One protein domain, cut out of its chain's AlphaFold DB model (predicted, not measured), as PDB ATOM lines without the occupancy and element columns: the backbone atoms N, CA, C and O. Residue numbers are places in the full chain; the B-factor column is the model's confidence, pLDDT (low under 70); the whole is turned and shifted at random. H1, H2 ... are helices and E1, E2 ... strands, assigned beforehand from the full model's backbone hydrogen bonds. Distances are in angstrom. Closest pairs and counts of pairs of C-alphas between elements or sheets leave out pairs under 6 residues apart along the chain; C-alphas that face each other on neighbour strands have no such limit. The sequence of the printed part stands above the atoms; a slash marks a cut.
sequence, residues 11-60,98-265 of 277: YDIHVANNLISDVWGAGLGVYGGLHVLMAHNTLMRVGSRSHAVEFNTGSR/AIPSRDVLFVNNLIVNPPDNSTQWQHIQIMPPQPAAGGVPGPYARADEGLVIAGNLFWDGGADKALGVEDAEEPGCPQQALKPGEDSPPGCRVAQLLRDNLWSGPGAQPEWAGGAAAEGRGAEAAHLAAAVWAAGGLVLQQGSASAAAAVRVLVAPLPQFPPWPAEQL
ATOM      1  N   TYR A  11     -35.436  38.292 -35.683       90.69
ATOM      2  CA  TYR A  11     -34.907  37.134 -34.959       90.69
ATOM      3  C   TYR A  11     -36.065  36.286 -34.452       90.69
ATOM      4  O   TYR A  11     -37.051  36.844 -33.968       90.69
ATOM      5  N   ASP A  12     -35.911  34.965 -34.516       90.62
ATOM      6  CA  ASP A  12     -36.804  33.998 -33.861       90.62
ATOM      7  C   ASP A  12     -38.284  34.172 -34.252       90.62
ATOM      8  O   ASP A  12     -39.193  34.241 -33.420       90.62
ATOM      9  N   ILE A  13     -38.535  34.320 -35.555       93.88
ATOM     10  CA  ILE A  13     -39.882  34.561 -36.077       93.88
ATOM     11  C   ILE A  13     -40.550  33.239 -36.422       93.88
ATOM     12  O   ILE A  13     -40.075  32.501 -37.282       93.88
ATOM     13  N   HIS A  14     -41.706  32.972 -35.813       92.50
ATOM     14  CA  HIS A  14     -42.535  31.807 -36.118       92.50
ATOM     15  C   HIS A  14     -43.865  32.232 -36.754       92.50
ATOM     16  O   HIS A  14     -44.725  32.826 -36.103       92.50
ATOM     17  N   VAL A  15     -44.063  31.869 -38.018       91.75
ATOM     18  CA  VAL A  15     -45.310  32.050 -38.769       91.75
ATOM     19  C   VAL A  15     -45.862  30.665 -39.072       91.75
ATOM     20  O   VAL A  15     -45.391  29.986 -39.984       91.75
ATOM     21  N   ALA A  16     -46.837  30.208 -38.285       87.06
ATOM     22  CA  ALA A  16     -47.364  28.860 -38.445       87.06
ATOM     23  C   ALA A  16     -48.884  28.755 -38.365       87.06
ATOM     24  O   ALA A  16     -49.522  29.487 -37.609       87.06
ATOM     25  N   ASN A  17     -49.439  27.786 -39.099       81.00
ATOM     26  CA  ASN A  17     -50.872  27.467 -39.140       81.00
ATOM     27  C   ASN A  17     -51.763  28.635 -39.596       81.00
ATOM     28  O   ASN A  17     -52.899  28.773 -39.137       81.00
ATOM     29  N   ASN A  18     -51.256  29.488 -40.486       82.12
ATOM     30  CA  ASN A  18     -52.021  30.611 -41.019       82.12
ATOM     31  C   ASN A  18     -52.691  30.258 -42.340       82.12
ATOM     32  O   ASN A  18     -52.194  29.450 -43.119       82.12
ATOM     33  N   LEU A  19     -53.788  30.951 -42.622       86.19
ATOM     34  CA  LEU A  19     -54.335  31.086 -43.960       86.19
ATOM     35  C   LEU A  19     -54.000  32.490 -44.465       86.19
ATOM     36  O   LEU A  19     -54.425  33.478 -43.871       86.19
ATOM     37  N   ILE A  20     -53.259  32.565 -45.562       89.19
ATOM     38  CA  ILE A  20     -52.820  33.807 -46.193       89.19
ATOM     39  C   ILE A  20     -53.371  33.794 -47.609       89.19
ATOM     40  O   ILE A  20     -53.042  32.893 -48.379       89.19
ATOM     41  N   SER A  21     -54.226  34.751 -47.963       89.94
ATOM     42  CA  SER A  21     -54.833  34.763 -49.291       89.94
ATOM     43  C   SER A  21     -54.873  36.128 -49.951       89.94
ATOM     44  O   SER A  21     -54.811  37.155 -49.279       89.94
ATOM     45  N   ASP A  22     -55.004  36.106 -51.278       90.75
ATOM     46  CA  ASP A  22     -55.236  37.293 -52.107       90.75
ATOM     47  C   ASP A  22     -54.112  38.334 -51.980       90.75
ATOM     48  O   ASP A  22     -54.340  39.546 -51.943       90.75
ATOM     49  N   VAL A  23     -52.871  37.842 -51.919       93.81
ATOM     50  CA  VAL A  23     -51.670  38.673 -51.817       93.81
ATOM     51  C   VAL A  23     -51.137  38.958 -53.217       93.81
ATOM     52  O   VAL A  23     -50.801  38.054 -53.978       93.81
ATOM     53  N   TRP A  24     -51.046  40.239 -53.571       93.38
ATOM     54  CA  TRP A  24     -50.572  40.652 -54.896       93.38
ATOM     55  C   TRP A  24     -49.080  40.327 -55.118       93.38
ATOM     56  O   TRP A  24     -48.691  39.898 -56.204       93.38
ATOM     57  N   GLY A  25     -48.247  40.519 -54.087       93.25
ATOM     58  CA  GLY A  25     -46.835  40.107 -54.044       93.25
ATOM     59  C   GLY A  25     -46.643  38.686 -53.507       93.25
ATOM     60  O   GLY A  25     -47.605  37.928 -53.427       93.25
ATOM     61  N   ALA A  26     -45.411  38.335 -53.127       94.69
ATOM     62  CA  ALA A  26     -45.128  37.047 -52.492       94.69
ATOM     63  C   ALA A  26     -46.006  36.835 -51.250       94.69
ATOM     64  O   ALA A  26     -46.246  37.767 -50.482       94.69
ATOM     65  N   GLY A  27     -46.507  35.612 -51.066       95.50
ATOM     66  CA  GLY A  27     -47.384  35.279 -49.945       95.50
ATOM     67  C   GLY A  27     -46.648  35.279 -48.608       95.50
ATOM     68  O   GLY A  27     -47.203  35.707 -47.601       95.50
ATOM     69  N   LEU A  28     -45.394  34.828 -48.609       97.00
ATOM     70  CA  LEU A  28     -44.487  34.886 -47.468       97.00
ATOM     71  C   LEU A  28     -43.063  35.147 -47.942       97.00
ATOM     72  O   LEU A  28     -42.666  34.694 -49.018       97.00
ATOM     73  N   GLY A  29     -42.286  35.825 -47.105       95.31
ATOM     74  CA  GLY A  29     -40.879  36.018 -47.374       95.31
ATOM     75  C   GLY A  29     -40.055  36.400 -46.159       95.31
ATOM     76  O   GLY A  29     -40.593  36.826 -45.138       95.31
ATOM     77  N   VAL A  30     -38.740  36.229 -46.283       96.00
ATOM     78  CA  VAL A  30     -37.762  36.587 -45.249       96.00
ATOM     79  C   VAL A  30     -36.728  37.528 -45.833       96.00
ATOM     80  O   VAL A  30     -36.108  37.213 -46.845       96.00
ATOM     81  N   TYR A  31     -36.549  38.668 -45.172       93.75
ATOM     82  CA  TYR A  31     -35.566  39.692 -45.493       93.75
ATOM     83  C   TYR A  31     -34.764  39.955 -44.222       93.75
ATOM     84  O   TYR A  31     -35.317  40.386 -43.215       93.75
ATOM     85  N   GLY A  32     -33.478  39.615 -44.243       92.06
ATOM     86  CA  GLY A  32     -32.567  39.866 -43.131       92.06
ATOM     87  C   GLY A  32     -32.896  39.075 -41.866       92.06
ATOM     88  O   GLY A  32     -32.675  39.588 -40.777       92.06
ATOM     89  N   GLY A  33     -33.492  37.885 -41.966       92.62
ATOM     90  CA  GLY A  33     -33.982  37.134 -40.803       92.62
ATOM     91  C   GLY A  33     -32.989  36.098 -40.271       92.62
ATOM     92  O   GLY A  33     -32.330  35.432 -41.063       92.62
ATOM     93  N   LEU A  34     -32.936  35.902 -38.952       90.75
ATOM     94  CA  LEU A  34     -32.240  34.788 -38.298       90.75
ATOM     95  C   LEU A  34     -33.231  33.901 -37.546       90.75
ATOM     96  O   LEU A  34     -34.026  34.405 -36.752       90.75
ATOM     97  N   HIS A  35     -33.146  32.586 -37.759       91.00
ATOM     98  CA  HIS A  35     -34.014  31.594 -37.111       91.00
ATOM     99  C   HIS A  35     -35.495  31.877 -37.381       91.00
ATOM    100  O   HIS A  35     -36.272  32.221 -36.494       91.00
ATOM    101  N   VAL A  36     -35.886  31.760 -38.650       94.38
ATOM    102  CA  VAL A  36     -37.270  31.998 -39.074       94.38
ATOM    103  C   VAL A  36     -37.939  30.681 -39.439       94.38
ATOM    104  O   VAL A  36     -37.484  29.977 -40.337       94.38
ATOM    105  N   LEU A  37     -39.046  30.363 -38.774       93.81
ATOM    106  CA  LEU A  37     -39.890  29.210 -39.066       93.81
ATOM    107  C   LEU A  37     -41.178  29.663 -39.748       93.81
ATOM    108  O   LEU A  37     -41.983  30.391 -39.172       93.81
ATOM    109  N   MET A  38     -41.419  29.152 -40.947       94.88
ATOM    110  CA  MET A  38     -42.672  29.284 -41.680       94.88
ATOM    111  C   MET A  38     -43.223  27.892 -41.959       94.88
ATOM    112  O   MET A  38     -42.731  27.196 -42.852       94.88
ATOM    113  N   ALA A  39     -44.216  27.461 -41.180       88.56
ATOM    114  CA  ALA A  39     -44.686  26.083 -41.246       88.56
ATOM    115  C   ALA A  39     -46.198  25.912 -41.198       88.56
ATOM    116  O   ALA A  39     -46.895  26.600 -40.458       88.56
ATOM    117  N   HIS A  40     -46.708  24.927 -41.937       83.06
ATOM    118  CA  HIS A  40     -48.132  24.572 -41.930       83.06
ATOM    119  C   HIS A  40     -49.067  25.725 -42.335       83.06
ATOM    120  O   HIS A  40     -50.230  25.766 -41.941       83.06
ATOM    121  N   ASN A  41     -48.575  26.693 -43.108       86.25
ATOM    122  CA  ASN A  41     -49.404  27.772 -43.632       86.25
ATOM    123  C   ASN A  41     -50.069  27.349 -44.946       86.25
ATOM    124  O   ASN A  41     -49.475  26.631 -45.751       86.25
ATOM    125  N   THR A  42     -51.275  27.850 -45.189       85.81
ATOM    126  CA  THR A  42     -51.981  27.756 -46.467       85.81
ATOM    127  C   THR A  42     -51.938  29.118 -47.151       85.81
ATOM    128  O   THR A  42     -52.557  30.069 -46.681       85.81
ATOM    129  N   LEU A  43     -51.209  29.212 -48.257       92.75
ATOM    130  CA  LEU A  43     -51.056  30.399 -49.089       92.75
ATOM    131  C   LEU A  43     -51.945  30.222 -50.322       92.75
ATOM    132  O   LEU A  43     -51.751  29.272 -51.075       92.75
ATOM    133  N   MET A  44     -52.925  31.096 -50.541       88.31
ATOM    134  CA  MET A  44     -53.909  30.936 -51.615       88.31
ATOM    135  C   MET A  44     -54.046  32.198 -52.468       88.31
ATOM    136  O   MET A  44     -54.338  33.265 -51.938       88.31
ATOM    137  N   ARG A  45     -53.917  32.086 -53.795       90.00
ATOM    138  CA  ARG A  45     -53.938  33.243 -54.718       90.00
ATOM    139  C   ARG A  45     -52.915  34.313 -54.310       90.00
ATOM    140  O   ARG A  45     -53.258  35.474 -54.083       90.00
ATOM    141  N   VAL A  46     -51.667  33.889 -54.147       94.44
ATOM    142  CA  VAL A  46     -50.531  34.748 -53.795       94.44
ATOM    143  C   VAL A  46     -49.598  34.931 -54.988       94.44
ATOM    144  O   VAL A  46     -49.479  34.049 -55.834       94.44
ATOM    145  N   GLY A  47     -48.883  36.048 -55.051       93.81
ATOM    146  CA  GLY A  47     -47.788  36.222 -56.002       93.81
ATOM    147  C   GLY A  47     -48.216  36.539 -57.430       93.81
ATOM    148  O   GLY A  47     -47.396  36.409 -58.335       93.81
ATOM    149  N   SER A  48     -49.452  36.993 -57.660       92.19
ATOM    150  CA  SER A  48     -49.965  37.288 -59.013       92.19
ATOM    151  C   SER A  48     -49.167  38.349 -59.789       92.19
ATOM    152  O   SER A  48     -49.288  38.416 -61.009       92.19
ATOM    153  N   ARG A  49     -48.324  39.152 -59.118       92.31
ATOM    154  CA  ARG A  49     -47.351  40.078 -59.749       92.31
ATOM    155  C   ARG A  49     -45.891  39.610 -59.712       92.31
ATOM    156  O   ARG A  49     -44.992  40.339 -60.130       92.31
ATOM    157  N   SER A  50     -45.630  38.489 -59.048       90.12
ATOM    158  CA  SER A  50     -44.291  38.110 -58.600       90.12
ATOM    159  C   SER A  50     -44.117  36.582 -58.551       90.12
ATOM    160  O   SER A  50     -44.454  35.880 -59.506       90.12
ATOM    161  N   HIS A  51     -43.581  36.084 -57.441       92.94
ATOM    162  CA  HIS A  51     -43.335  34.693 -57.072       92.94
ATOM    163  C   HIS A  51     -44.181  34.318 -55.854       92.94
ATOM    164  O   HIS A  51     -44.753  35.199 -55.213       92.94
ATOM    165  N   ALA A  52     -44.289  33.027 -55.531       93.69
ATOM    166  CA  ALA A  52     -45.138  32.580 -54.426       93.69
ATOM    167  C   ALA A  52     -44.501  32.910 -53.073       93.69
ATOM    168  O   ALA A  52     -45.193  33.370 -52.163       93.69
ATOM    169  N   VAL A  53     -43.189  32.696 -52.958       95.62
ATOM    170  CA  VAL A  53     -42.407  32.943 -51.741       95.62
ATOM    171  C   VAL A  53     -41.027  33.504 -52.057       95.62
ATOM    172  O   VAL A  53     -40.499  33.285 -53.150       95.62
ATOM    173  N   GLU A  54     -40.440  34.219 -51.099       93.69
ATOM    174  CA  GLU A  54     -39.133  34.853 -51.274       93.69
ATOM    175  C   GLU A  54     -38.196  34.765 -50.079       93.69
ATOM    176  O   GLU A  54     -38.582  34.936 -48.927       93.69
ATOM    177  N   PHE A  55     -36.921  34.565 -50.378       93.75
ATOM    178  CA  PHE A  55     -35.844  34.513 -49.406       93.75
ATOM    179  C   PHE A  55     -34.769  35.484 -49.862       93.75
ATOM    180  O   PHE A  55     -34.107  35.282 -50.879       93.75
ATOM    181  N   ASN A  56     -34.645  36.591 -49.148       91.19
ATOM    182  CA  ASN A  56     -33.854  37.726 -49.572       91.19
ATOM    183  C   ASN A  56     -32.899  38.165 -48.463       91.19
ATOM    184  O   ASN A  56     -33.087  37.864 -47.282       91.19
ATOM    185  N   THR A  57     -31.855  38.888 -48.840       89.12
ATOM    186  CA  THR A  57     -31.120  39.702 -47.883       89.12
ATOM    187  C   THR A  57     -32.003  40.874 -47.468       89.12
ATOM    188  O   THR A  57     -32.686  41.475 -48.297       89.12
ATOM    189  N   GLY A  58     -31.968  41.220 -46.190       89.25
ATOM    190  CA  GLY A  58     -32.452  42.507 -45.716       89.25
ATOM    191  C   GLY A  58     -31.567  43.625 -46.248       89.25
ATOM    192  O   GLY A  58     -30.552  43.393 -46.919       89.25
ATOM    193  N   SER A  59     -31.923  44.860 -45.941       83.81
ATOM    194  CA  SER A  59     -31.175  46.003 -46.425       83.81
ATOM    195  C   SER A  59     -31.125  47.132 -45.408       83.81
ATOM    196  O   SER A  59     -32.124  47.670 -44.932       83.81
ATOM    197  N   ARG A  60     -29.901  47.574 -45.132       81.50
ATOM    198  CA  ARG A  60     -29.647  48.839 -44.458       81.50
ATOM    199  C   ARG A  60     -29.551  49.957 -45.484       81.50
ATOM    200  O   ARG A  60     -28.476  50.520 -45.700       81.50
ATOM    201  N   ALA A  98     -26.278  44.968 -47.409       85.00
ATOM    202  CA  ALA A  98     -27.123  43.783 -47.471       85.00
ATOM    203  C   ALA A  98     -27.013  43.023 -46.141       85.00
ATOM    204  O   ALA A  98     -25.908  42.708 -45.698       85.00
ATOM    205  N   ILE A  99     -28.146  42.757 -45.496       88.38
ATOM    206  CA  ILE A  99     -28.218  42.027 -44.225       88.38
ATOM    207  C   ILE A  99     -28.562  40.568 -44.557       88.38
ATOM    208  O   ILE A  99     -29.564  40.338 -45.231       88.38
ATOM    209  N   PRO A 100     -27.758  39.570 -44.153       88.06
ATOM    210  CA  PRO A 100     -28.018  38.180 -44.518       88.06
ATOM    211  C   PRO A 100     -29.340  37.661 -43.932       88.06
ATOM    212  O   PRO A 100     -29.794  38.143 -42.900       88.06
ATOM    213  N   SER A 101     -29.923  36.645 -44.567       90.19
ATOM    214  CA  SER A 101     -30.934  35.774 -43.958       90.19
ATOM    215  C   SER A 101     -30.317  34.405 -43.707       90.19
ATOM    216  O   SER A 101     -29.664  33.850 -44.593       90.19
ATOM    217  N   ARG A 102     -30.512  33.865 -42.504       87.81
ATOM    218  CA  ARG A 102     -29.884  32.624 -42.063       87.81
ATOM    219  C   ARG A 102     -30.831  31.753 -41.241       87.81
ATOM    220  O   ARG A 102     -31.640  32.253 -40.462       87.81
ATOM    221  N   ASP A 103     -30.673  30.441 -41.389       88.31
ATOM    222  CA  ASP A 103     -31.394  29.411 -40.644       88.31
ATOM    223  C   ASP A 103     -32.912  29.605 -40.786       88.31
ATOM    224  O   ASP A 103     -33.644  29.807 -39.818       88.31
ATOM    225  N   VAL A 104     -33.379  29.594 -42.036       91.38
ATOM    226  CA  VAL A 104     -34.791  29.767 -42.394       91.38
ATOM    227  C   VAL A 104     -35.396  28.415 -42.756       91.38
ATOM    228  O   VAL A 104     -34.914  27.719 -43.645       91.38
ATOM    229  N   LEU A 105     -36.494  28.050 -42.102       92.19
ATOM    230  CA  LEU A 105     -37.238  26.822 -42.357       92.19
ATOM    231  C   LEU A 105     -38.594  27.170 -42.971       92.19
ATOM    232  O   LEU A 105     -39.474  27.681 -42.285       92.19
ATOM    233  N   PHE A 106     -38.790  26.857 -44.249       93.69
ATOM    234  CA  PHE A 106     -40.080  26.940 -44.929       93.69
ATOM    235  C   PHE A 106     -40.597  25.527 -45.203       93.69
ATOM    236  O   PHE A 106     -40.217  24.885 -46.187       93.69
ATOM    237  N   VAL A 107     -41.420  25.002 -44.294       89.19
ATOM    238  CA  VAL A 107     -41.741  23.569 -44.278       89.19
ATOM    239  C   VAL A 107     -43.224  23.250 -44.164       89.19
ATOM    240  O   VAL A 107     -43.954  23.875 -43.405       89.19
ATOM    241  N   ASN A 108     -43.666  22.204 -44.861       84.31
ATOM    242  CA  ASN A 108     -45.038  21.685 -44.782       84.31
ATOM    243  C   ASN A 108     -46.134  22.734 -45.069       84.31
ATOM    244  O   ASN A 108     -47.231  22.656 -44.525       84.31
ATOM    245  N   ASN A 109     -45.850  23.735 -45.898       88.06
ATOM    246  CA  ASN A 109     -46.830  24.725 -46.328       88.06
ATOM    247  C   ASN A 109     -47.582  24.243 -47.573       88.06
ATOM    248  O   ASN A 109     -47.082  23.452 -48.375       88.06
ATOM    249  N   LEU A 110     -48.787  24.766 -47.748       89.19
ATOM    250  CA  LEU A 110     -49.644  24.517 -48.892       89.19
ATOM    251  C   LEU A 110     -49.775  25.811 -49.702       89.19
ATOM    252  O   LEU A 110     -50.266  26.805 -49.185       89.19
ATOM    253  N   ILE A 111     -49.352  25.798 -50.962       91.00
ATOM    254  CA  ILE A 111     -49.441  26.927 -51.888       91.00
ATOM    255  C   ILE A 111     -50.454  26.565 -52.976       91.00
ATOM    256  O   ILE A 111     -50.270  25.583 -53.694       91.00
ATOM    257  N   VAL A 112     -51.538  27.335 -53.059       87.25
ATOM    258  CA  VAL A 112     -52.737  27.042 -53.860       87.25
ATOM    259  C   VAL A 112     -53.089  28.259 -54.702       87.25
ATOM    260  O   VAL A 112     -53.875  29.127 -54.321       87.25
ATOM    261  N   ASN A 113     -52.508  28.303 -55.882       87.00
ATOM    262  CA  ASN A 113     -52.699  29.341 -56.868       87.00
ATOM    263  C   ASN A 113     -53.383  28.728 -58.098       87.00
ATOM    264  O   ASN A 113     -52.730  28.046 -58.898       87.00
ATOM    265  N   PRO A 114     -54.707  28.919 -58.244       75.50
ATOM    266  CA  PRO A 114     -55.445  28.364 -59.366       75.50
ATOM    267  C   PRO A 114     -54.933  28.924 -60.702       75.50
ATOM    268  O   PRO A 114     -54.307  29.984 -60.724       75.50
ATOM    269  N   PRO A 115     -55.184  28.245 -61.838       76.06
ATOM    270  CA  PRO A 115     -54.638  28.651 -63.135       76.06
ATOM    271  C   PRO A 115     -54.961  30.092 -63.567       76.06
ATOM    272  O   PRO A 115     -54.186  30.690 -64.305       76.06
ATOM    273  N   ASP A 116     -56.080  30.661 -63.114       80.31
ATOM    274  CA  ASP A 116     -56.484  32.051 -63.369       80.31
ATOM    275  C   ASP A 116     -55.815  33.072 -62.427       80.31
ATOM    276  O   ASP A 116     -55.970  34.281 -62.608       80.31
ATOM    277  N   ASN A 117     -55.062  32.598 -61.433       82.00
ATOM    278  CA  ASN A 117     -54.352  33.394 -60.438       82.00
ATOM    279  C   ASN A 117     -53.033  32.708 -60.020       82.00
ATOM    280  O   ASN A 117     -52.764  32.508 -58.834       82.00
ATOM    281  N   SER A 118     -52.235  32.294 -61.011       87.06
ATOM    282  CA  SER A 118     -50.883  31.772 -60.783       87.06
ATOM    283  C   SER A 118     -49.879  32.899 -60.559       87.06
ATOM    284  O   SER A 118     -50.108  34.029 -60.996       87.06
ATOM    285  N   THR A 119     -48.731  32.580 -59.969       90.56
ATOM    286  CA  THR A 119     -47.592  33.508 -59.913       90.56
ATOM    287  C   THR A 119     -47.177  34.010 -61.295       90.56
ATOM    288  O   THR A 119     -47.368  33.325 -62.302       90.56
ATOM    289  N   GLN A 120     -46.579  35.199 -61.361       89.56
ATOM    290  CA  GLN A 120     -46.163  35.793 -62.632       89.56
ATOM    291  C   GLN A 120     -44.868  35.180 -63.185       89.56
ATOM    292  O   GLN A 120     -44.800  34.913 -64.383       89.56
ATOM    293  N   TRP A 121     -43.856  34.963 -62.338       87.88
ATOM    294  CA  TRP A 121     -42.504  34.600 -62.795       87.88
ATOM    295  C   TRP A 121     -42.142  33.149 -62.484       87.88
ATOM    296  O   TRP A 121     -41.880  32.363 -63.391       87.88
ATOM    297  N   GLN A 122     -42.153  32.788 -61.204       90.19
ATOM    298  CA  GLN A 122     -41.616  31.524 -60.699       90.19
ATOM    299  C   GLN A 122     -42.205  31.195 -59.324       90.19
ATOM    300  O   GLN A 122     -42.834  32.045 -58.692       90.19
ATOM    301  N   HIS A 123     -41.975  29.984 -58.829       90.81
ATOM    302  CA  HIS A 123     -42.445  29.588 -57.502       90.81
ATOM    303  C   HIS A 123     -41.678  30.288 -56.370       90.81
ATOM    304  O   HIS A 123     -42.291  30.822 -55.443       90.81
ATOM    305  N   ILE A 124     -40.346  30.295 -56.435       91.69
ATOM    306  CA  ILE A 124     -39.471  30.713 -55.338       91.69
ATOM    307  C   ILE A 124     -38.486  31.767 -55.846       91.69
ATOM    308  O   ILE A 124     -37.801  31.558 -56.840       91.69
ATOM    309  N   GLN A 125     -38.365  32.893 -55.151       90.88
ATOM    310  CA  GLN A 125     -37.251  33.820 -55.357       90.88
ATOM    311  C   GLN A 125     -36.230  33.652 -54.240       90.88
ATOM    312  O   GLN A 125     -36.583  33.713 -53.064       90.88
ATOM    313  N   ILE A 126     -34.958  33.488 -54.603       90.12
ATOM    314  CA  ILE A 126     -33.853  33.478 -53.641       90.12
ATOM    315  C   ILE A 126     -32.820  34.489 -54.108       90.12
ATOM    316  O   ILE A 126     -32.376  34.440 -55.254       90.12
ATOM    317  N   MET A 127     -32.492  35.450 -53.251       87.44
ATOM    318  CA  MET A 127     -31.542  36.506 -53.589       87.44
ATOM    319  C   MET A 127     -30.128  35.928 -53.740       87.44
ATOM    320  O   MET A 127     -29.676  35.210 -52.842       87.44
ATOM    321  N   PRO A 128     -29.408  36.250 -54.830       84.06
ATOM    322  CA  PRO A 128     -28.016  35.852 -54.996       84.06
ATOM    323  C   PRO A 128     -27.108  36.493 -53.937       84.06
ATOM    324  O   PRO A 128     -27.435  37.570 -53.425       84.06
ATOM    325  N   PRO A 129     -25.951  35.879 -53.616       82.94
ATOM    326  CA  PRO A 129     -25.021  36.428 -52.634       82.94
ATOM    327  C   PRO A 129     -24.618  37.871 -52.961       82.94
ATOM    328  O   PRO A 129     -24.130  38.160 -54.050       82.94
ATOM    329  N   GLN A 130     -24.780  38.770 -51.994       82.94
ATOM    330  CA  GLN A 130     -24.422  40.182 -52.130       82.94
ATOM    331  C   GLN A 130     -23.042  40.437 -51.518       82.94
ATOM    332  O   GLN A 130     -22.736  39.840 -50.486       82.94
ATOM    333  N   PRO A 131     -22.191  41.312 -52.081       81.44
ATOM    334  CA  PRO A 131     -20.915  41.661 -51.461       81.44
ATOM    335  C   PRO A 131     -21.095  42.121 -50.009       81.44
ATOM    336  O   PRO A 131     -21.902  43.008 -49.724       81.44
ATOM    337  N   ALA A 132     -20.346  41.521 -49.083       79.56
ATOM    338  CA  ALA A 132     -20.422  41.906 -47.681       79.56
ATOM    339  C   ALA A 132     -19.818  43.303 -47.463       79.56
ATOM    340  O   ALA A 132     -18.720  43.627 -47.919       79.56
ATOM    341  N   ALA A 133     -20.538  44.125 -46.710       77.81
ATOM    342  CA  ALA A 133     -20.108  45.431 -46.222       77.81
ATOM    343  C   ALA A 133     -20.615  45.583 -44.785       77.81
ATOM    344  O   ALA A 133     -21.172  44.646 -44.219       77.81
ATOM    345  N   GLY A 134     -20.456  46.737 -44.139       73.31
ATOM    346  CA  GLY A 134     -21.222  46.945 -42.902       73.31
ATOM    347  C   GLY A 134     -20.711  46.217 -41.649       73.31
ATOM    348  O   GLY A 134     -21.296  46.387 -40.589       73.31
ATOM    349  N   GLY A 135     -19.641  45.418 -41.742       71.00
ATOM    350  CA  GLY A 135     -19.287  44.465 -40.681       71.00
ATOM    351  C   GLY A 135     -20.059  43.143 -40.757       71.00
ATOM    352  O   GLY A 135     -20.003  42.369 -39.807       71.00
ATOM    353  N   VAL A 136     -20.746  42.871 -41.875       77.81
ATOM    354  CA  VAL A 136     -21.325  41.555 -42.170       77.81
ATOM    355  C   VAL A 136     -20.200  40.509 -42.237       77.81
ATOM    356  O   VAL A 136     -19.199  40.757 -42.919       77.81
ATOM    357  N   PRO A 137     -20.317  39.368 -41.531       72.56
ATOM    358  CA  PRO A 137     -19.308  38.316 -41.567       72.56
ATOM    359  C   PRO A 137     -19.113  37.717 -42.966       72.56
ATOM    360  O   PRO A 137     -20.068  37.515 -43.710       72.56
ATOM    361  N   GLY A 138     -17.868  37.357 -43.287       75.19
ATOM    362  CA  GLY A 138     -17.523  36.699 -44.548       75.19
ATOM    363  C   GLY A 138     -17.470  37.643 -45.761       75.19
ATOM    364  O   GLY A 138     -17.616  38.855 -45.623       75.19
ATOM    365  N   PRO A 139     -17.193  37.106 -46.964       78.94
ATOM    366  CA  PRO A 139     -17.086  37.910 -48.184       78.94
ATOM    367  C   PRO A 139     -18.443  38.290 -48.801       78.94
ATOM    368  O   PRO A 139     -18.494  39.215 -49.612       78.94
ATOM    369  N   TYR A 140     -19.531  37.606 -48.424       82.12
ATOM    370  CA  TYR A 140     -20.865  37.829 -48.983       82.12
ATOM    371  C   TYR A 140     -21.963  37.735 -47.919       82.12
ATOM    372  O   TYR A 140     -21.931  36.834 -47.082       82.12
ATOM    373  N   ALA A 141     -22.962  38.611 -48.009       84.38
ATOM    374  CA  ALA A 141     -24.253  38.446 -47.354       84.38
ATOM    375  C   ALA A 141     -25.108  37.466 -48.168       84.38
ATOM    376  O   ALA A 141     -25.264  37.621 -49.382       84.38
ATOM    377  N   ARG A 142     -25.656  36.451 -47.504       86.81
ATOM    378  CA  ARG A 142     -26.407  35.356 -48.126       86.81
ATOM    379  C   ARG A 142     -27.842  35.308 -47.626       86.81
ATOM    380  O   ARG A 142     -28.106  35.738 -46.509       86.81
ATOM    381  N   ALA A 143     -28.744  34.780 -48.448       88.31
ATOM    382  CA  ALA A 143     -30.134  34.501 -48.076       88.31
ATOM    383  C   ALA A 143     -30.441  32.992 -47.997       88.31
ATOM    384  O   ALA A 143     -31.564  32.600 -47.688       88.31
ATOM    385  N   ASP A 144     -29.444  32.158 -48.292       86.00
ATOM    386  CA  ASP A 144     -29.543  30.707 -48.438       86.00
ATOM    387  C   ASP A 144     -28.762  29.926 -47.377       86.00
ATOM    388  O   ASP A 144     -28.712  28.695 -47.412       86.00
ATOM    389  N   GLU A 145     -28.158  30.619 -46.410       83.94
ATOM    390  CA  GLU A 145     -27.421  29.977 -45.324       83.94
ATOM    391  C   GLU A 145     -28.386  29.270 -44.371       83.94
ATOM    392  O   GLU A 145     -29.196  29.906 -43.705       83.94
ATOM    393  N   GLY A 146     -28.348  27.935 -44.326       82.31
ATOM    394  CA  GLY A 146     -29.274  27.154 -43.497       82.31
ATOM    395  C   GLY A 146     -30.736  27.192 -43.969       82.31
ATOM    396  O   GLY A 146     -31.629  26.833 -43.203       82.31
ATOM    397  N   LEU A 147     -31.000  27.610 -45.214       89.12
ATOM    398  CA  LEU A 147     -32.343  27.605 -45.795       89.12
ATOM    399  C   LEU A 147     -32.813  26.169 -46.087       89.12
ATOM    400  O   LEU A 147     -32.165  25.413 -46.816       89.12
ATOM    401  N   VAL A 148     -33.982  25.807 -45.554       89.12
ATOM    402  CA  VAL A 148     -34.648  24.522 -45.800       89.12
ATOM    403  C   VAL A 148     -36.043  24.763 -46.356       89.12
ATOM    404  O   VAL A 148     -36.884  25.374 -45.702       89.12
ATOM    405  N   ILE A 149     -36.302  24.213 -47.541       89.88
ATOM    406  CA  ILE A 149     -37.611  24.229 -48.197       89.88
ATOM    407  C   ILE A 149     -38.026  22.774 -48.421       89.88
ATOM    408  O   ILE A 149     -37.529  22.124 -49.342       89.88
ATOM    409  N   ALA A 150     -38.895  22.240 -47.562       87.00
ATOM    410  CA  ALA A 150     -39.234  20.814 -47.569       87.00
ATOM    411  C   ALA A 150     -40.667  20.516 -47.106       87.00
ATOM    412  O   ALA A 150     -41.236  21.208 -46.270       87.00
ATOM    413  N   GLY A 151     -41.252  19.442 -47.626       82.06
ATOM    414  CA  GLY A 151     -42.597  18.967 -47.302       82.06
ATOM    415  C   GLY A 151     -43.727  19.859 -47.815       82.06
ATOM    416  O   GLY A 151     -44.888  19.599 -47.508       82.06
ATOM    417  N   ASN A 152     -43.417  20.910 -48.579       88.75
ATOM    418  CA  ASN A 152     -44.424  21.827 -49.096       88.75
ATOM    419  C   ASN A 152     -45.139  21.231 -50.315       88.75
ATOM    420  O   ASN A 152     -44.579  20.402 -51.039       88.75
ATOM    421  N   LEU A 153     -46.357  21.702 -50.573       87.94
ATOM    422  CA  LEU A 153     -47.087  21.448 -51.811       87.94
ATOM    423  C   LEU A 153     -47.263  22.756 -52.573       87.94
ATOM    424  O   LEU A 153     -47.885  23.684 -52.065       87.94
ATOM    425  N   PHE A 154     -46.771  22.793 -53.806       87.81
ATOM    426  CA  PHE A 154     -46.957  23.885 -54.751       87.81
ATOM    427  C   PHE A 154     -47.943  23.460 -55.837       87.81
ATOM    428  O   PHE A 154     -47.607  22.685 -56.732       87.81
ATOM    429  N   TRP A 155     -49.168  23.973 -55.751       87.00
ATOM    430  CA  TRP A 155     -50.115  24.014 -56.857       87.00
ATOM    431  C   TRP A 155     -50.179  25.451 -57.353       87.00
ATOM    432  O   TRP A 155     -50.955  26.250 -56.841       87.00
ATOM    433  N   ASP A 156     -49.291  25.809 -58.274       84.56
ATOM    434  CA  ASP A 156     -49.087  27.198 -58.679       84.56
ATOM    435  C   ASP A 156     -48.712  27.275 -60.152       84.56
ATOM    436  O   ASP A 156     -47.553  27.404 -60.517       84.56
ATOM    437  N   GLY A 157     -49.704  27.146 -61.028       67.25
ATOM    438  CA  GLY A 157     -49.455  26.915 -62.450       67.25
ATOM    439  C   GLY A 157     -48.905  25.509 -62.734       67.25
ATOM    440  O   GLY A 157     -48.508  24.767 -61.838       67.25
ATOM    441  N   GLY A 158     -48.984  25.083 -63.997       68.31
ATOM    442  CA  GLY A 158     -48.556  23.739 -64.401       68.31
ATOM    443  C   GLY A 158     -47.053  23.497 -64.208       68.31
ATOM    444  O   GLY A 158     -46.302  24.428 -63.936       68.31
ATOM    445  N   ALA A 159     -46.609  22.256 -64.422       65.88
ATOM    446  CA  ALA A 159     -45.222  21.830 -64.182       65.88
ATOM    447  C   ALA A 159     -44.143  22.559 -65.002       65.88
ATOM    448  O   ALA A 159     -42.963  22.403 -64.711       65.88
ATOM    449  N   ASP A 160     -44.537  23.330 -66.017       74.19
ATOM    450  CA  ASP A 160     -43.620  24.133 -66.830       74.19
ATOM    451  C   ASP A 160     -43.268  25.478 -66.169       74.19
ATOM    452  O   ASP A 160     -42.477  26.248 -66.716       74.19
ATOM    453  N   LYS A 161     -43.867  25.805 -65.012       83.62
ATOM    454  CA  LYS A 161     -43.512  27.015 -64.274       83.62
ATOM    455  C   LYS A 161     -42.113  26.870 -63.669       83.62
ATOM    456  O   LYS A 161     -41.787  25.849 -63.071       83.62
ATOM    457  N   ALA A 162     -41.307  27.920 -63.811       86.94
ATOM    458  CA  ALA A 162     -39.968  27.964 -63.245       86.94
ATOM    459  C   ALA A 162     -40.004  27.831 -61.713       86.94
ATOM    460  O   ALA A 162     -40.813  28.463 -61.026       86.94
ATOM    461  N   LEU A 163     -39.085  27.040 -61.169       86.69
ATOM    462  CA  LEU A 163     -38.816  26.922 -59.743       86.69
ATOM    463  C   LEU A 163     -38.247  28.234 -59.184       86.69
ATOM    464  O   LEU A 163     -38.621  28.633 -58.085       86.69
ATOM    465  N   GLY A 164     -37.406  28.914 -59.967       85.06
ATOM    466  CA  GLY A 164     -36.729  30.172 -59.648       85.06
ATOM    467  C   GLY A 164     -35.301  30.014 -59.110       85.06
ATOM    468  O   GLY A 164     -34.744  30.952 -58.546       85.06
ATOM    469  N   VAL A 165     -34.696  28.833 -59.286       78.94
ATOM    470  CA  VAL A 165     -33.291  28.533 -58.917       78.94
ATOM    471  C   VAL A 165     -32.505  27.860 -60.057       78.94
ATOM    472  O   VAL A 165     -31.388  27.373 -59.873       78.94
ATOM    473  N   GLU A 166     -33.102  27.787 -61.245       72.12
ATOM    474  CA  GLU A 166     -32.529  27.171 -62.444       72.12
ATOM    475  C   GLU A 166     -31.548  28.083 -63.182       72.12
ATOM    476  O   GLU A 166     -30.848  27.606 -64.077       72.12
ATOM    477  N   ASP A 167     -31.446  29.354 -62.796       65.88
ATOM    478  CA  ASP A 167     -30.483  30.264 -63.400       65.88
ATOM    479  C   ASP A 167     -29.065  29.985 -62.883       65.88
ATOM    480  O   ASP A 167     -28.829  29.889 -61.680       65.88
ATOM    481  N   ALA A 168     -28.117  29.776 -63.792       56.31
ATOM    482  CA  ALA A 168     -26.788  29.264 -63.458       56.31
ATOM    483  C   ALA A 168     -25.755  30.369 -63.198       56.31
ATOM    484  O   ALA A 168     -24.695  30.080 -62.640       56.31
ATOM    485  N   GLU A 169     -26.035  31.609 -63.615       57.16
ATOM    486  CA  GLU A 169     -25.051  32.696 -63.579       57.16
ATOM    487  C   GLU A 169     -24.913  33.302 -62.177       57.16
ATOM    488  O   GLU A 169     -23.792  33.494 -61.706       57.16
ATOM    489  N   GLU A 170     -26.024  33.508 -61.466       57.41
ATOM    490  CA  GLU A 170     -26.035  34.040 -60.098       57.41
ATOM    491  C   GLU A 170     -27.194  33.456 -59.273       57.41
ATOM    492  O   GLU A 170     -28.116  34.180 -58.915       57.41
ATOM    493  N   PRO A 171     -27.240  32.152 -58.964       65.50
ATOM    494  CA  PRO A 171     -28.362  31.642 -58.199       65.50
ATOM    495  C   PRO A 171     -28.232  31.988 -56.713       65.50
ATOM    496  O   PRO A 171     -27.186  31.778 -56.094       65.50
ATOM    497  N   GLY A 172     -29.354  32.387 -56.108       66.12
ATOM    498  CA  GLY A 172     -29.530  32.396 -54.654       66.12
ATOM    499  C   GLY A 172     -29.405  31.015 -54.012       66.12
ATOM    500  O   GLY A 172     -29.397  30.937 -52.801       66.12
ATOM    501  N   CYS A 173     -29.267  29.940 -54.798       75.56
ATOM    502  CA  CYS A 173     -28.989  28.588 -54.330       75.56
ATOM    503  C   CYS A 173     -28.022  27.855 -55.274       75.56
ATOM    504  O   CYS A 173     -28.333  27.680 -56.452       75.56
ATOM    505  N   PRO A 174     -26.851  27.388 -54.811       62.22
ATOM    506  CA  PRO A 174     -25.834  26.845 -55.702       62.22
ATOM    507  C   PRO A 174     -26.343  25.612 -56.465       62.22
ATOM    508  O   PRO A 174     -26.755  24.611 -55.877       62.22
ATOM    509  N   GLN A 175     -26.257  25.650 -57.798       57.12
ATOM    510  CA  GLN A 175     -26.577  24.492 -58.646       57.12
ATOM    511  C   GLN A 175     -25.554  23.355 -58.515       57.12
ATOM    512  O   GLN A 175     -25.843  22.204 -58.845       57.12
ATOM    513  N   GLN A 176     -24.348  23.674 -58.042       50.44
ATOM    514  CA  GLN A 176     -23.216  22.758 -57.943       50.44
ATOM    515  C   GLN A 176     -22.989  22.300 -56.494       50.44
ATOM    516  O   GLN A 176     -23.461  22.912 -55.535       50.44
ATOM    517  N   ALA A 177     -22.270  21.186 -56.326       49.50
ATOM    518  CA  ALA A 177     -21.799  20.764 -55.011       49.50
ATOM    519  C   ALA A 177     -20.916  21.862 -54.392       49.50
ATOM    520  O   ALA A 177     -20.146  22.493 -55.115       49.50
ATOM    521  N   LEU A 178     -21.034  22.063 -53.074       52.47
ATOM    522  CA  LEU A 178     -20.206  23.006 -52.312       52.47
ATOM    523  C   LEU A 178     -18.736  22.846 -52.696       52.47
ATOM    524  O   LEU A 178     -18.230  21.717 -52.760       52.47
ATOM    525  N   LYS A 179     -18.041  23.960 -52.921       47.75
ATOM    526  CA  LYS A 179     -16.579  23.916 -52.996       47.75
ATOM    527  C   LYS A 179     -16.038  23.531 -51.610       47.75
ATOM    528  O   LYS A 179     -16.642  23.892 -50.600       47.75
ATOM    529  N   PRO A 180     -14.908  22.804 -51.519       40.31
ATOM    530  CA  PRO A 180     -14.277  22.541 -50.229       40.31
ATOM    531  C   PRO A 180     -14.041  23.856 -49.466       40.31
ATOM    532  O   PRO A 180     -13.329  24.724 -49.969       40.31
ATOM    533  N   GLY A 181     -14.646  23.999 -48.280       51.16
ATOM    534  CA  GLY A 181     -14.582  25.215 -47.455       51.16
ATOM    535  C   GLY A 181     -15.808  26.139 -47.518       51.16
ATOM    536  O   GLY A 181     -15.765  27.208 -46.920       51.16
ATOM    537  N   GLU A 182     -16.880  25.763 -48.224       54.09
ATOM    538  CA  GLU A 182     -18.186  26.432 -48.132       54.09
ATOM    539  C   GLU A 182     -19.093  25.701 -47.125       54.09
ATOM    540  O   GLU A 182     -19.358  24.508 -47.278       54.09
ATOM    541  N   ASP A 183     -19.580  26.423 -46.111       50.88
ATOM    542  CA  ASP A 183     -20.292  25.852 -44.955       50.88
ATOM    543  C   ASP A 183     -21.823  25.764 -45.127       50.88
ATOM    544  O   ASP A 183     -22.518  25.276 -44.234       50.88
ATOM    545  N   SER A 184     -22.385  26.223 -46.256       50.50
ATOM    546  CA  SER A 184     -23.847  26.287 -46.393       50.50
ATOM    547  C   SER A 184     -24.456  24.915 -46.743       50.50
ATOM    548  O   SER A 184     -24.107  24.350 -47.780       50.50
ATOM    549  N   PRO A 185     -25.354  24.330 -45.925       52.06
ATOM    550  CA  PRO A 185     -25.776  22.934 -46.067       52.06
ATOM    551  C   PRO A 185     -26.620  22.665 -47.335       52.06
ATOM    552  O   PRO A 185     -27.165  23.582 -47.941       52.06
ATOM    553  N   PRO A 186     -26.813  21.393 -47.738       55.38
ATOM    554  CA  PRO A 186     -27.346  21.002 -49.052       55.38
ATOM    555  C   PRO A 186     -28.850  21.265 -49.296       55.38
ATOM    556  O   PRO A 186     -29.378  20.812 -50.310       55.38
ATOM    557  N   GLY A 187     -29.546  21.982 -48.407       59.19
ATOM    558  CA  GLY A 187     -31.013  22.088 -48.359       59.19
ATOM    559  C   GLY A 187     -31.677  22.868 -49.497       59.19
ATOM    560  O   GLY A 187     -32.868  22.685 -49.740       59.19
ATOM    561  N   CYS A 188     -30.924  23.685 -50.229       72.81
ATOM    562  CA  CYS A 188     -31.451  24.478 -51.329       72.81
ATOM    563  C   CYS A 188     -30.687  24.197 -52.626       72.81
ATOM    564  O   CYS A 188     -29.795  24.930 -53.030       72.81
ATOM    565  N   ARG A 189     -31.002  23.076 -53.276       77.44
ATOM    566  CA  ARG A 189     -30.553  22.744 -54.642       77.44
ATOM    567  C   ARG A 189     -31.757  22.313 -55.455       77.44
ATOM    568  O   ARG A 189     -32.646  21.686 -54.889       77.44
ATOM    569  N   VAL A 190     -31.751  22.517 -56.774       81.19
ATOM    570  CA  VAL A 190     -32.857  22.100 -57.667       81.19
ATOM    571  C   VAL A 190     -33.299  20.655 -57.385       81.19
ATOM    572  O   VAL A 190     -34.458  20.405 -57.072       81.19
ATOM    573  N   ALA A 191     -32.361  19.701 -57.395       80.88
ATOM    574  CA  ALA A 191     -32.668  18.288 -57.152       80.88
ATOM    575  C   ALA A 191     -33.219  18.008 -55.741       80.88
ATOM    576  O   ALA A 191     -33.989  17.070 -55.553       80.88
ATOM    577  N   GLN A 192     -32.818  18.802 -54.747       79.31
ATOM    578  CA  GLN A 192     -33.318  18.702 -53.381       79.31
ATOM    579  C   GLN A 192     -34.738  19.271 -53.283       79.31
ATOM    580  O   GLN A 192     -35.619  18.592 -52.774       79.31
ATOM    581  N   LEU A 193     -34.983  20.453 -53.848       86.00
ATOM    582  CA  LEU A 193     -36.295  21.102 -53.868       86.00
ATOM    583  C   LEU A 193     -37.347  20.244 -54.583       86.00
ATOM    584  O   LEU A 193     -38.462  20.098 -54.083       86.00
ATOM    585  N   LEU A 194     -36.979  19.633 -55.713       85.31
ATOM    586  CA  LEU A 194     -37.851  18.727 -56.466       85.31
ATOM    587  C   LEU A 194     -38.148  17.422 -55.719       85.31
ATOM    588  O   LEU A 194     -39.239  16.879 -55.852       85.31
ATOM    589  N   ARG A 195     -37.185  16.907 -54.949       84.56
ATOM    590  CA  ARG A 195     -37.346  15.672 -54.169       84.56
ATOM    591  C   ARG A 195     -38.136  15.902 -52.883       84.56
ATOM    592  O   ARG A 195     -38.947  15.061 -52.510       84.56
ATOM    593  N   ASP A 196     -37.859  17.004 -52.196       82.44
ATOM    594  CA  ASP A 196     -38.345  17.250 -50.842       82.44
ATOM    595  C   ASP A 196     -39.697  17.981 -50.837       82.44
ATOM    596  O   ASP A 196     -40.304  18.091 -49.779       82.44
ATOM    597  N   ASN A 197     -40.206  18.447 -51.983       84.44
ATOM    598  CA  ASN A 197     -41.512  19.108 -52.107       84.44
ATOM    599  C   ASN A 197     -42.362  18.475 -53.212       84.44
ATOM    600  O   ASN A 197     -41.857  17.802 -54.110       84.44
ATOM    601  N   LEU A 198     -43.667  18.722 -53.153       83.75
ATOM    602  CA  LEU A 198     -44.623  18.290 -54.163       83.75
ATOM    603  C   LEU A 198     -44.967  19.449 -55.089       83.75
ATOM    604  O   LEU A 198     -45.335  20.528 -54.633       83.75
ATOM    605  N   TRP A 199     -44.902  19.188 -56.389       83.00
ATOM    606  CA  TRP A 199     -45.132  20.166 -57.447       83.00
ATOM    607  C   TRP A 199     -46.287  19.692 -58.317       83.00
ATOM    608  O   TRP A 199     -46.379  18.505 -58.651       83.00
ATOM    609  N   SER A 200     -47.194  20.592 -58.682       72.44
ATOM    610  CA  SER A 200     -48.311  20.242 -59.545       72.44
ATOM    611  C   SER A 200     -47.847  19.858 -60.945       72.44
ATOM    612  O   SER A 200     -47.301  20.670 -61.686       72.44
ATOM    613  N   GLY A 201     -48.122  18.607 -61.326       58.72
ATOM    614  CA  GLY A 201     -47.995  18.143 -62.706       58.72
ATOM    615  C   GLY A 201     -48.914  18.920 -63.666       58.72
ATOM    616  O   GLY A 201     -49.889  19.538 -63.220       58.72
ATOM    617  N   PRO A 202     -48.673  18.867 -64.988       48.38
ATOM    618  CA  PRO A 202     -49.588  19.447 -65.968       48.38
ATOM    619  C   PRO A 202     -50.992  18.847 -65.796       48.38
ATOM    620  O   PRO A 202     -51.157  17.629 -65.819       48.38
ATOM    621  N   GLY A 203     -52.006  19.692 -65.585       47.94
ATOM    622  CA  GLY A 203     -53.398  19.252 -65.422       47.94
ATOM    623  C   GLY A 203     -53.754  18.638 -64.059       47.94
ATOM    624  O   GLY A 203     -54.857  18.117 -63.914       47.94
ATOM    625  N   ALA A 204     -52.865  18.696 -63.060       53.78
ATOM    626  CA  ALA A 204     -53.210  18.311 -61.693       53.78
ATOM    627  C   ALA A 204     -54.173  19.344 -61.079       53.78
ATOM    628  O   ALA A 204     -53.867  20.539 -61.043       53.78
ATOM    629  N   GLN A 205     -55.323  18.883 -60.583       56.69
ATOM    630  CA  GLN A 205     -56.237  19.681 -59.765       56.69
ATOM    631  C   GLN A 205     -56.292  19.065 -58.358       56.69
ATOM    632  O   GLN A 205     -56.428  17.844 -58.233       56.69
ATOM    633  N   PRO A 206     -56.154  19.866 -57.289       54.56
ATOM    634  CA  PRO A 206     -56.417  19.391 -55.946       54.56
ATOM    635  C   PRO A 206     -57.892  19.008 -55.848       54.56
ATOM    636  O   PRO A 206     -58.768  19.826 -56.126       54.56
ATOM    637  N   GLU A 207     -58.166  17.768 -55.452       50.09
ATOM    638  CA  GLU A 207     -59.511  17.351 -55.081       50.09
ATOM    639  C   GLU A 207     -59.625  17.384 -53.561       50.09
ATOM    640  O   GLU A 207     -58.938  16.672 -52.823       50.09
ATOM    641  N   TRP A 208     -60.501  18.252 -53.077       50.00
ATOM    642  CA  TRP A 208     -60.663  18.482 -51.652       50.00
ATOM    643  C   TRP A 208     -61.513  17.374 -51.026       50.00
ATOM    644  O   TRP A 208     -62.607  17.052 -51.502       50.00
ATOM    645  N   ALA A 209     -61.032  16.795 -49.926       40.44
ATOM    646  CA  ALA A 209     -61.812  15.842 -49.146       40.44
ATOM    647  C   ALA A 209     -63.044  16.556 -48.549       40.44
ATOM    648  O   ALA A 209     -62.916  17.324 -47.600       40.44
ATOM    649  N   GLY A 210     -64.231  16.333 -49.126       40.34
ATOM    650  CA  GLY A 210     -65.489  16.954 -48.674       40.34
ATOM    651  C   GLY A 210     -66.551  17.194 -49.755       40.34
ATOM    652  O   GLY A 210     -67.711  17.415 -49.415       40.34
ATOM    653  N   GLY A 211     -66.198  17.094 -51.042       37.59
ATOM    654  CA  GLY A 211     -67.134  17.330 -52.152       37.59
ATOM    655  C   GLY A 211     -67.447  18.815 -52.390       37.59
ATOM    656  O   GLY A 211     -67.000  19.683 -51.648       37.59
ATOM    657  N   ALA A 212     -68.218  19.095 -53.450       37.91
ATOM    658  CA  ALA A 212     -68.474  20.402 -54.089       37.91
ATOM    659  C   ALA A 212     -69.134  21.515 -53.230       37.91
ATOM    660  O   ALA A 212     -69.706  22.457 -53.765       37.91
ATOM    661  N   ALA A 213     -69.082  21.441 -51.900       37.47
ATOM    662  CA  ALA A 213     -69.657  22.443 -50.999       37.47
ATOM    663  C   ALA A 213     -68.764  23.687 -50.787       37.47
ATOM    664  O   ALA A 213     -69.118  24.563 -50.001       37.47
ATOM    665  N   ALA A 214     -67.623  23.775 -51.471       40.03
ATOM    666  CA  ALA A 214     -66.650  24.854 -51.336       40.03
ATOM    667  C   ALA A 214     -66.520  25.674 -52.632       40.03
ATOM    668  O   ALA A 214     -65.419  25.967 -53.048       40.03
ATOM    669  N   GLU A 215     -67.614  26.039 -53.302       37.97
ATOM    670  CA  GLU A 215     -67.584  27.062 -54.363       37.97
ATOM    671  C   GLU A 215     -68.065  28.390 -53.765       37.97
ATOM    672  O   GLU A 215     -69.257  28.698 -53.736       37.97
ATOM    673  N   GLY A 216     -67.146  29.177 -53.203       35.88
ATOM    674  CA  GLY A 216     -67.495  30.426 -52.538       35.88
ATOM    675  C   GLY A 216     -66.267  31.157 -52.013       35.88
ATOM    676  O   GLY A 216     -65.749  30.811 -50.952       35.88
ATOM    677  N   ARG A 217     -65.888  32.234 -52.718       41.59
ATOM    678  CA  ARG A 217     -64.594  32.960 -52.681       41.59
ATOM    679  C   ARG A 217     -64.008  33.347 -51.309       41.59
ATOM    680  O   ARG A 217     -62.847  33.738 -51.255       41.59
ATOM    681  N   GLY A 218     -64.776  33.267 -50.222       36.94
ATOM    682  CA  GLY A 218     -64.319  33.542 -48.850       36.94
ATOM    683  C   GLY A 218     -64.564  32.415 -47.837       36.94
ATOM    684  O   GLY A 218     -63.857  32.340 -46.838       36.94
ATOM    685  N   ALA A 219     -65.520  31.514 -48.092       35.78
ATOM    686  CA  ALA A 219     -65.770  30.339 -47.252       35.78
ATOM    687  C   ALA A 219     -64.834  29.175 -47.618       35.78
ATOM    688  O   ALA A 219     -64.465  28.394 -46.745       35.78
ATOM    689  N   GLU A 220     -64.373  29.115 -48.873       49.19
ATOM    690  CA  GLU A 220     -63.343  28.183 -49.341       49.19
ATOM    691  C   GLU A 220     -62.133  28.176 -48.420       49.19
ATOM    692  O   GLU A 220     -61.790  27.145 -47.871       49.19
ATOM    693  N   ALA A 221     -61.518  29.326 -48.178       41.31
ATOM    694  CA  ALA A 221     -60.199  29.423 -47.564       41.31
ATOM    695  C   ALA A 221     -60.143  28.888 -46.114       41.31
ATOM    696  O   ALA A 221     -59.244  28.125 -45.749       41.31
ATOM    697  N   ALA A 222     -61.129  29.252 -45.287       37.34
ATOM    698  CA  ALA A 222     -61.201  28.839 -43.884       37.34
ATOM    699  C   ALA A 222     -61.632  27.368 -43.730       37.34
ATOM    700  O   ALA A 222     -61.101  26.657 -42.876       37.34
ATOM    701  N   HIS A 223     -62.541  26.889 -44.588       40.78
ATOM    702  CA  HIS A 223     -62.898  25.471 -44.650       40.78
ATOM    703  C   HIS A 223     -61.776  24.617 -45.278       40.78
ATOM    704  O   HIS A 223     -61.609  23.473 -44.870       40.78
ATOM    705  N   LEU A 224     -60.966  25.172 -46.191       44.81
ATOM    706  CA  LEU A 224     -59.797  24.555 -46.840       44.81
ATOM    707  C   LEU A 224     -58.668  24.293 -45.845       44.81
ATOM    708  O   LEU A 224     -58.174  23.171 -45.756       44.81
ATOM    709  N   ALA A 225     -58.286  25.307 -45.063       44.09
ATOM    710  CA  ALA A 225     -57.288  25.141 -44.011       44.09
ATOM    711  C   ALA A 225     -57.789  24.148 -42.948       44.09
ATOM    712  O   ALA A 225     -57.088  23.199 -42.602       44.09
ATOM    713  N   ALA A 226     -59.038  24.290 -42.494       39.34
ATOM    714  CA  ALA A 226     -59.613  23.370 -41.520       39.34
ATOM    715  C   ALA A 226     -59.704  21.925 -42.049       39.34
ATOM    716  O   ALA A 226     -59.397  21.005 -41.302       39.34
ATOM    717  N   ALA A 227     -60.071  21.694 -43.313       41.50
ATOM    718  CA  ALA A 227     -60.192  20.350 -43.883       41.50
ATOM    719  C   ALA A 227     -58.833  19.676 -44.111       41.50
ATOM    720  O   ALA A 227     -58.683  18.506 -43.773       41.50
ATOM    721  N   VAL A 228     -57.822  20.393 -44.614       46.94
ATOM    722  CA  VAL A 228     -56.475  19.824 -44.822       46.94
ATOM    723  C   VAL A 228     -55.831  19.442 -43.486       46.94
ATOM    724  O   VAL A 228     -55.299  18.334 -43.355       46.94
ATOM    725  N   TRP A 229     -55.944  20.307 -42.472       46.88
ATOM    726  CA  TRP A 229     -55.323  20.091 -41.162       46.88
ATOM    727  C   TRP A 229     -56.147  19.177 -40.234       46.88
ATOM    728  O   TRP A 229     -55.557  18.421 -39.464       46.88
ATOM    729  N   ALA A 230     -57.486  19.163 -40.328       36.66
ATOM    730  CA  ALA A 230     -58.343  18.283 -39.518       36.66
ATOM    731  C   ALA A 230     -58.579  16.889 -40.131       36.66
ATOM    732  O   ALA A 230     -58.821  15.945 -39.381       36.66
ATOM    733  N   ALA A 231     -58.512  16.726 -41.461       35.88
ATOM    734  CA  ALA A 231     -58.732  15.432 -42.126       35.88
ATOM    735  C   ALA A 231     -57.440  14.630 -42.385       35.88
ATOM    736  O   ALA A 231     -57.509  13.481 -42.828       35.88
ATOM    737  N   GLY A 232     -56.264  15.199 -42.097       34.16
ATOM    738  CA  GLY A 232     -54.982  14.503 -42.242       34.16
ATOM    739  C   GLY A 232     -54.525  14.313 -43.694       34.16
ATOM    740  O   GLY A 232     -53.900  13.293 -44.004       34.16
ATOM    741  N   GLY A 233     -54.840  15.260 -44.589       41.06
ATOM    742  CA  GLY A 233     -54.233  15.313 -45.921       41.06
ATOM    743  C   GLY A 233     -55.018  16.061 -47.005       41.06
ATOM    744  O   GLY A 233     -56.225  16.267 -46.906       41.06
ATOM    745  N   LEU A 234     -54.295  16.416 -48.076       41.66
ATOM    746  CA  LEU A 234     -54.794  16.948 -49.347       41.66
ATOM    747  C   LEU A 234     -54.576  15.912 -50.458       41.66
ATOM    748  O   LEU A 234     -53.431  15.579 -50.749       41.66
ATOM    749  N   VAL A 235     -55.641  15.447 -51.115       40.34
ATOM    750  CA  VAL A 235     -55.546  14.494 -52.233       40.34
ATOM    751  C   VAL A 235     -55.372  15.257 -53.552       40.34
ATOM    752  O   VAL A 235     -56.253  15.997 -53.978       40.34
ATOM    753  N   LEU A 236     -54.243  15.062 -54.234       39.84
ATOM    754  CA  LEU A 236     -54.082  15.489 -55.628       39.84
ATOM    755  C   LEU A 236     -54.578  14.363 -56.546       39.84
ATOM    756  O   LEU A 236     -54.011  13.270 -56.523       39.84
ATOM    757  N   GLN A 237     -55.604  14.602 -57.368       37.94
ATOM    758  CA  GLN A 237     -55.949  13.680 -58.456       37.94
ATOM    759  C   GLN A 237     -55.339  14.177 -59.771       37.94
ATOM    760  O   GLN A 237     -55.490  15.335 -60.159       37.94
ATOM    761  N   GLN A 238     -54.635  13.290 -60.479       34.28
ATOM    762  CA  GLN A 238     -54.275  13.533 -61.875       34.28
ATOM    763  C   GLN A 238     -55.469  13.178 -62.762       34.28
ATOM    764  O   GLN A 238     -56.065  12.107 -62.619       34.28
ATOM    765  N   GLY A 239     -55.813  14.071 -63.690       35.56
ATOM    766  CA  GLY A 239     -56.889  13.861 -64.651       35.56
ATOM    767  C   GLY A 239     -56.640  12.641 -65.543       35.56
ATOM    768  O   GLY A 239     -55.932  12.730 -66.539       35.56
ATOM    769  N   SER A 240     -57.213  11.499 -65.158       35.44
ATOM    770  CA  SER A 240     -57.731  10.377 -65.968       35.44
ATOM    771  C   SER A 240     -57.742   9.087 -65.133       35.44
ATOM    772  O   SER A 240     -56.864   8.239 -65.225       35.44
ATOM    773  N   ALA A 241     -58.765   8.961 -64.284       37.38
ATOM    774  CA  ALA A 241     -59.454   7.739 -63.834       37.38
ATOM    775  C   ALA A 241     -58.702   6.405 -63.557       37.38
ATOM    776  O   ALA A 241     -59.382   5.390 -63.426       37.38
ATOM    777  N   SER A 242     -57.372   6.320 -63.430       35.12
ATOM    778  CA  SER A 242     -56.723   5.002 -63.246       35.12
ATOM    779  C   SER A 242     -55.581   4.895 -62.234       35.12
ATOM    780  O   SER A 242     -55.173   3.778 -61.935       35.12
ATOM    781  N   ALA A 243     -55.146   5.980 -61.592       32.66
ATOM    782  CA  ALA A 243     -54.326   5.884 -60.381       32.66
ATOM    783  C   ALA A 243     -54.387   7.192 -59.578       32.66
ATOM    784  O   ALA A 243     -53.570   8.089 -59.768       32.66
ATOM    785  N   ALA A 244     -55.362   7.320 -58.675       33.97
ATOM    786  CA  ALA A 244     -55.363   8.405 -57.699       33.97
ATOM    787  C   ALA A 244     -54.217   8.167 -56.699       33.97
ATOM    788  O   ALA A 244     -54.340   7.371 -55.767       33.97
ATOM    789  N   ALA A 245     -53.078   8.826 -56.904       33.72
ATOM    790  CA  ALA A 245     -52.035   8.904 -55.893       33.72
ATOM    791  C   ALA A 245     -52.519   9.852 -54.786       33.72
ATOM    792  O   ALA A 245     -52.364  11.065 -54.874       33.72
ATOM    793  N   ALA A 246     -53.152   9.301 -53.748       35.69
ATOM    794  CA  ALA A 246     -53.530  10.083 -52.580       35.69
ATOM    795  C   ALA A 246     -52.271  10.521 -51.826       35.69
ATOM    796  O   ALA A 246     -51.693   9.758 -51.051       35.69
ATOM    797  N   VAL A 247     -51.845  11.761 -52.053       38.50
ATOM    798  CA  VAL A 247     -50.876  12.423 -51.186       38.50
ATOM    799  C   VAL A 247     -51.554  12.640 -49.833       38.50
ATOM    800  O   VAL A 247     -52.644  13.193 -49.747       38.50
ATOM    801  N   ARG A 248     -50.938  12.179 -48.746       38.94
ATOM    802  CA  ARG A 248     -51.332  12.580 -47.392       38.94
ATOM    803  C   ARG A 248     -50.270  13.529 -46.872       38.94
ATOM    804  O   ARG A 248     -49.129  13.121 -46.684       38.94
ATOM    805  N   VAL A 249     -50.648  14.785 -46.645       42.75
ATOM    806  CA  VAL A 249     -49.809  15.735 -45.909       42.75
ATOM    807  C   VAL A 249     -49.906  15.341 -44.436       42.75
ATOM    808  O   VAL A 249     -50.922  15.573 -43.785       42.75
ATOM    809  N   LEU A 250     -48.888  14.639 -43.940       40.22
ATOM    810  CA  LEU A 250     -48.789  14.278 -42.530       40.22
ATOM    811  C   LEU A 250     -48.378  15.521 -41.740       40.22
ATOM    812  O   LEU A 250     -47.330  16.109 -42.000       40.22
ATOM    813  N   VAL A 251     -49.192  15.902 -40.756       44.94
ATOM    814  CA  VAL A 251     -48.879  16.996 -39.830       44.94
ATOM    815  C   VAL A 251     -47.743  16.541 -38.913       44.94
ATOM    816  O   VAL A 251     -47.968  15.896 -37.890       44.94
ATOM    817  N   ALA A 252     -46.502  16.820 -39.304       46.91
ATOM    818  CA  ALA A 252     -45.354  16.655 -38.422       46.91
ATOM    819  C   ALA A 252     -45.368  17.751 -37.334       46.91
ATOM    820  O   ALA A 252     -45.806  18.875 -37.612       46.91
ATOM    821  N   PRO A 253     -44.895  17.469 -36.103       52.81
ATOM    822  CA  PRO A 253     -44.685  18.514 -35.105       52.81
ATOM    823  C   PRO A 253     -43.783  19.614 -35.674       52.81
ATOM    824  O   PRO A 253     -42.898  19.336 -36.486       52.81
ATOM    825  N   LEU A 254     -44.033  20.863 -35.265       57.00
ATOM    826  CA  LEU A 254     -43.223  21.998 -35.699       57.00
ATOM    827  C   LEU A 254     -41.750  21.713 -35.376       57.00
ATOM    828  O   LEU A 254     -41.449  21.389 -34.221       57.00
ATOM    829  N   PRO A 255     -40.837  21.814 -36.357       60.47
ATOM    830  CA  PRO A 255     -39.424  21.753 -36.045       60.47
ATOM    831  C   PRO A 255     -39.096  22.922 -35.119       60.47
ATOM    832  O   PRO A 255     -39.555  24.043 -35.325       60.47
ATOM    833  N   GLN A 256     -38.335  22.639 -34.069       58.50
ATOM    834  CA  GLN A 256     -37.804  23.668 -33.188       58.50
ATOM    835  C   GLN A 256     -36.374  23.952 -33.620       58.50
ATOM    836  O   GLN A 256     -35.602  23.017 -33.847       58.50
ATOM    837  N   PHE A 257     -36.017  25.230 -33.714       53.88
ATOM    838  CA  PHE A 257     -34.608  25.584 -33.715       53.88
ATOM    839  C   PHE A 257     -33.985  25.122 -32.391       53.88
ATOM    840  O   PHE A 257     -34.661  25.139 -31.354       53.88
ATOM    841  N   PRO A 258     -32.721  24.665 -32.392       50.12
ATOM    842  CA  PRO A 258     -32.013  24.469 -31.138       50.12
ATOM    843  C   PRO A 258     -32.041  25.786 -30.340       50.12
ATOM    844  O   PRO A 258     -31.930  26.856 -30.940       50.12
ATOM    845  N   PRO A 259     -32.207  25.739 -29.006       50.75
ATOM    846  CA  PRO A 259     -32.172  26.946 -28.191       50.75
ATOM    847  C   PRO A 259     -30.837  27.669 -28.391       50.75
ATOM    848  O   PRO A 259     -29.791  27.021 -28.493       50.75
ATOM    849  N   TRP A 260     -30.882  29.002 -28.427       45.34
ATOM    850  CA  TRP A 260     -29.697  29.847 -28.569       45.34
ATOM    851  C   TRP A 260     -28.602  29.417 -27.577       45.34
ATOM    852  O   TRP A 260     -28.892  29.288 -26.380       45.34
ATOM    853  N   PRO A 261     -27.341  29.218 -28.004       46.09
ATOM    854  CA  PRO A 261     -26.252  29.119 -27.047       46.09
ATOM    855  C   PRO A 261     -26.194  30.438 -26.267       46.09
ATOM    856  O   PRO A 261     -26.157  31.515 -26.861       46.09
ATOM    857  N   ALA A 262     -26.205  30.360 -24.933       46.28
ATOM    858  CA  ALA A 262     -26.267  31.528 -24.046       46.28
ATOM    859  C   ALA A 262     -25.170  32.579 -24.331       46.28
ATOM    860  O   ALA A 262     -25.351  33.756 -24.037       46.28
ATOM    861  N   GLU A 263     -24.064  32.166 -24.954       44.72
ATOM    862  CA  GLU A 263     -22.946  33.017 -25.378       44.72
ATOM    863  C   GLU A 263     -23.282  33.984 -26.525       44.72
ATOM    864  O   GLU A 263     -22.651  35.029 -26.618       44.72
ATOM    865  N   GLN A 264     -24.279  33.694 -27.366       44.88
ATOM    866  CA  GLN A 264     -24.723  34.596 -28.445       44.88
ATOM    867  C   GLN A 264     -25.820  35.580 -28.002       44.88
ATOM    868  O   GLN A 264     -26.088  36.553 -28.700       44.88
ATOM    869  N   LEU A 265     -26.443  35.339 -26.842       38.50
ATOM    870  CA  LEU A 265     -27.390  36.258 -26.196       38.50
ATOM    871  C   LEU A 265     -26.720  37.138 -25.131       38.50
ATOM    872  O   LEU A 265     -27.353  38.055 -24.602       38.50
TER     873      LEU A 265
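This is residues 11 to 60 and 98 to 265 of the 277 residues of the protein "Predicted protein" of Chlamydomonas reinhardtii (UniProt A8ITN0). With little regular structure, the chain winds in stacked turns: parallel sheets E1 E4 E8 E11 and E3 E6 E10 make a sandwich, E2 E5 E9 E12 crosses one end, and H2 covers part of that sheet. The 218 printed residues, mixed in class, include 14 named strands and three named helices: E1 to E12, H1, E13, H2, E14, H3. The whole is compact, radius of gyration of the C-alphas 18.0 A, spans 56 by 38 by 30 A.

Find C-alpha 11 at (-34.907, 37.134, -34.959), where E1, residues 11 to 16, begins; E4 is residues 33 to 39. H2, residues 219 to 231, runs 17.3 A to C-alpha 231 at (-58.732, 15.432, -42.126).

Between parallel E1 and E4, look for N 15 and O 37, 2.8 A apart. H2 is on the sheet that holds E5, residues 42 to 46, with a height over the sheet of 9.2 A; the closest C-alphas of H2 and E5, those of Ala 225 and Thr 42, are 6.4 A apart. In H2 every O i to N i+4 pair is within hydrogen-bond range.

The farthest C-alphas, Gly 135 and Ala 241, are 59.1 A apart. Residues 61 to 97 are cut out, with 6.4 A between C-alphas 60 and 98. Residues 157 to 189 form a long link. The pLDDT is under 70 in 88 residues, among them 201 to 265.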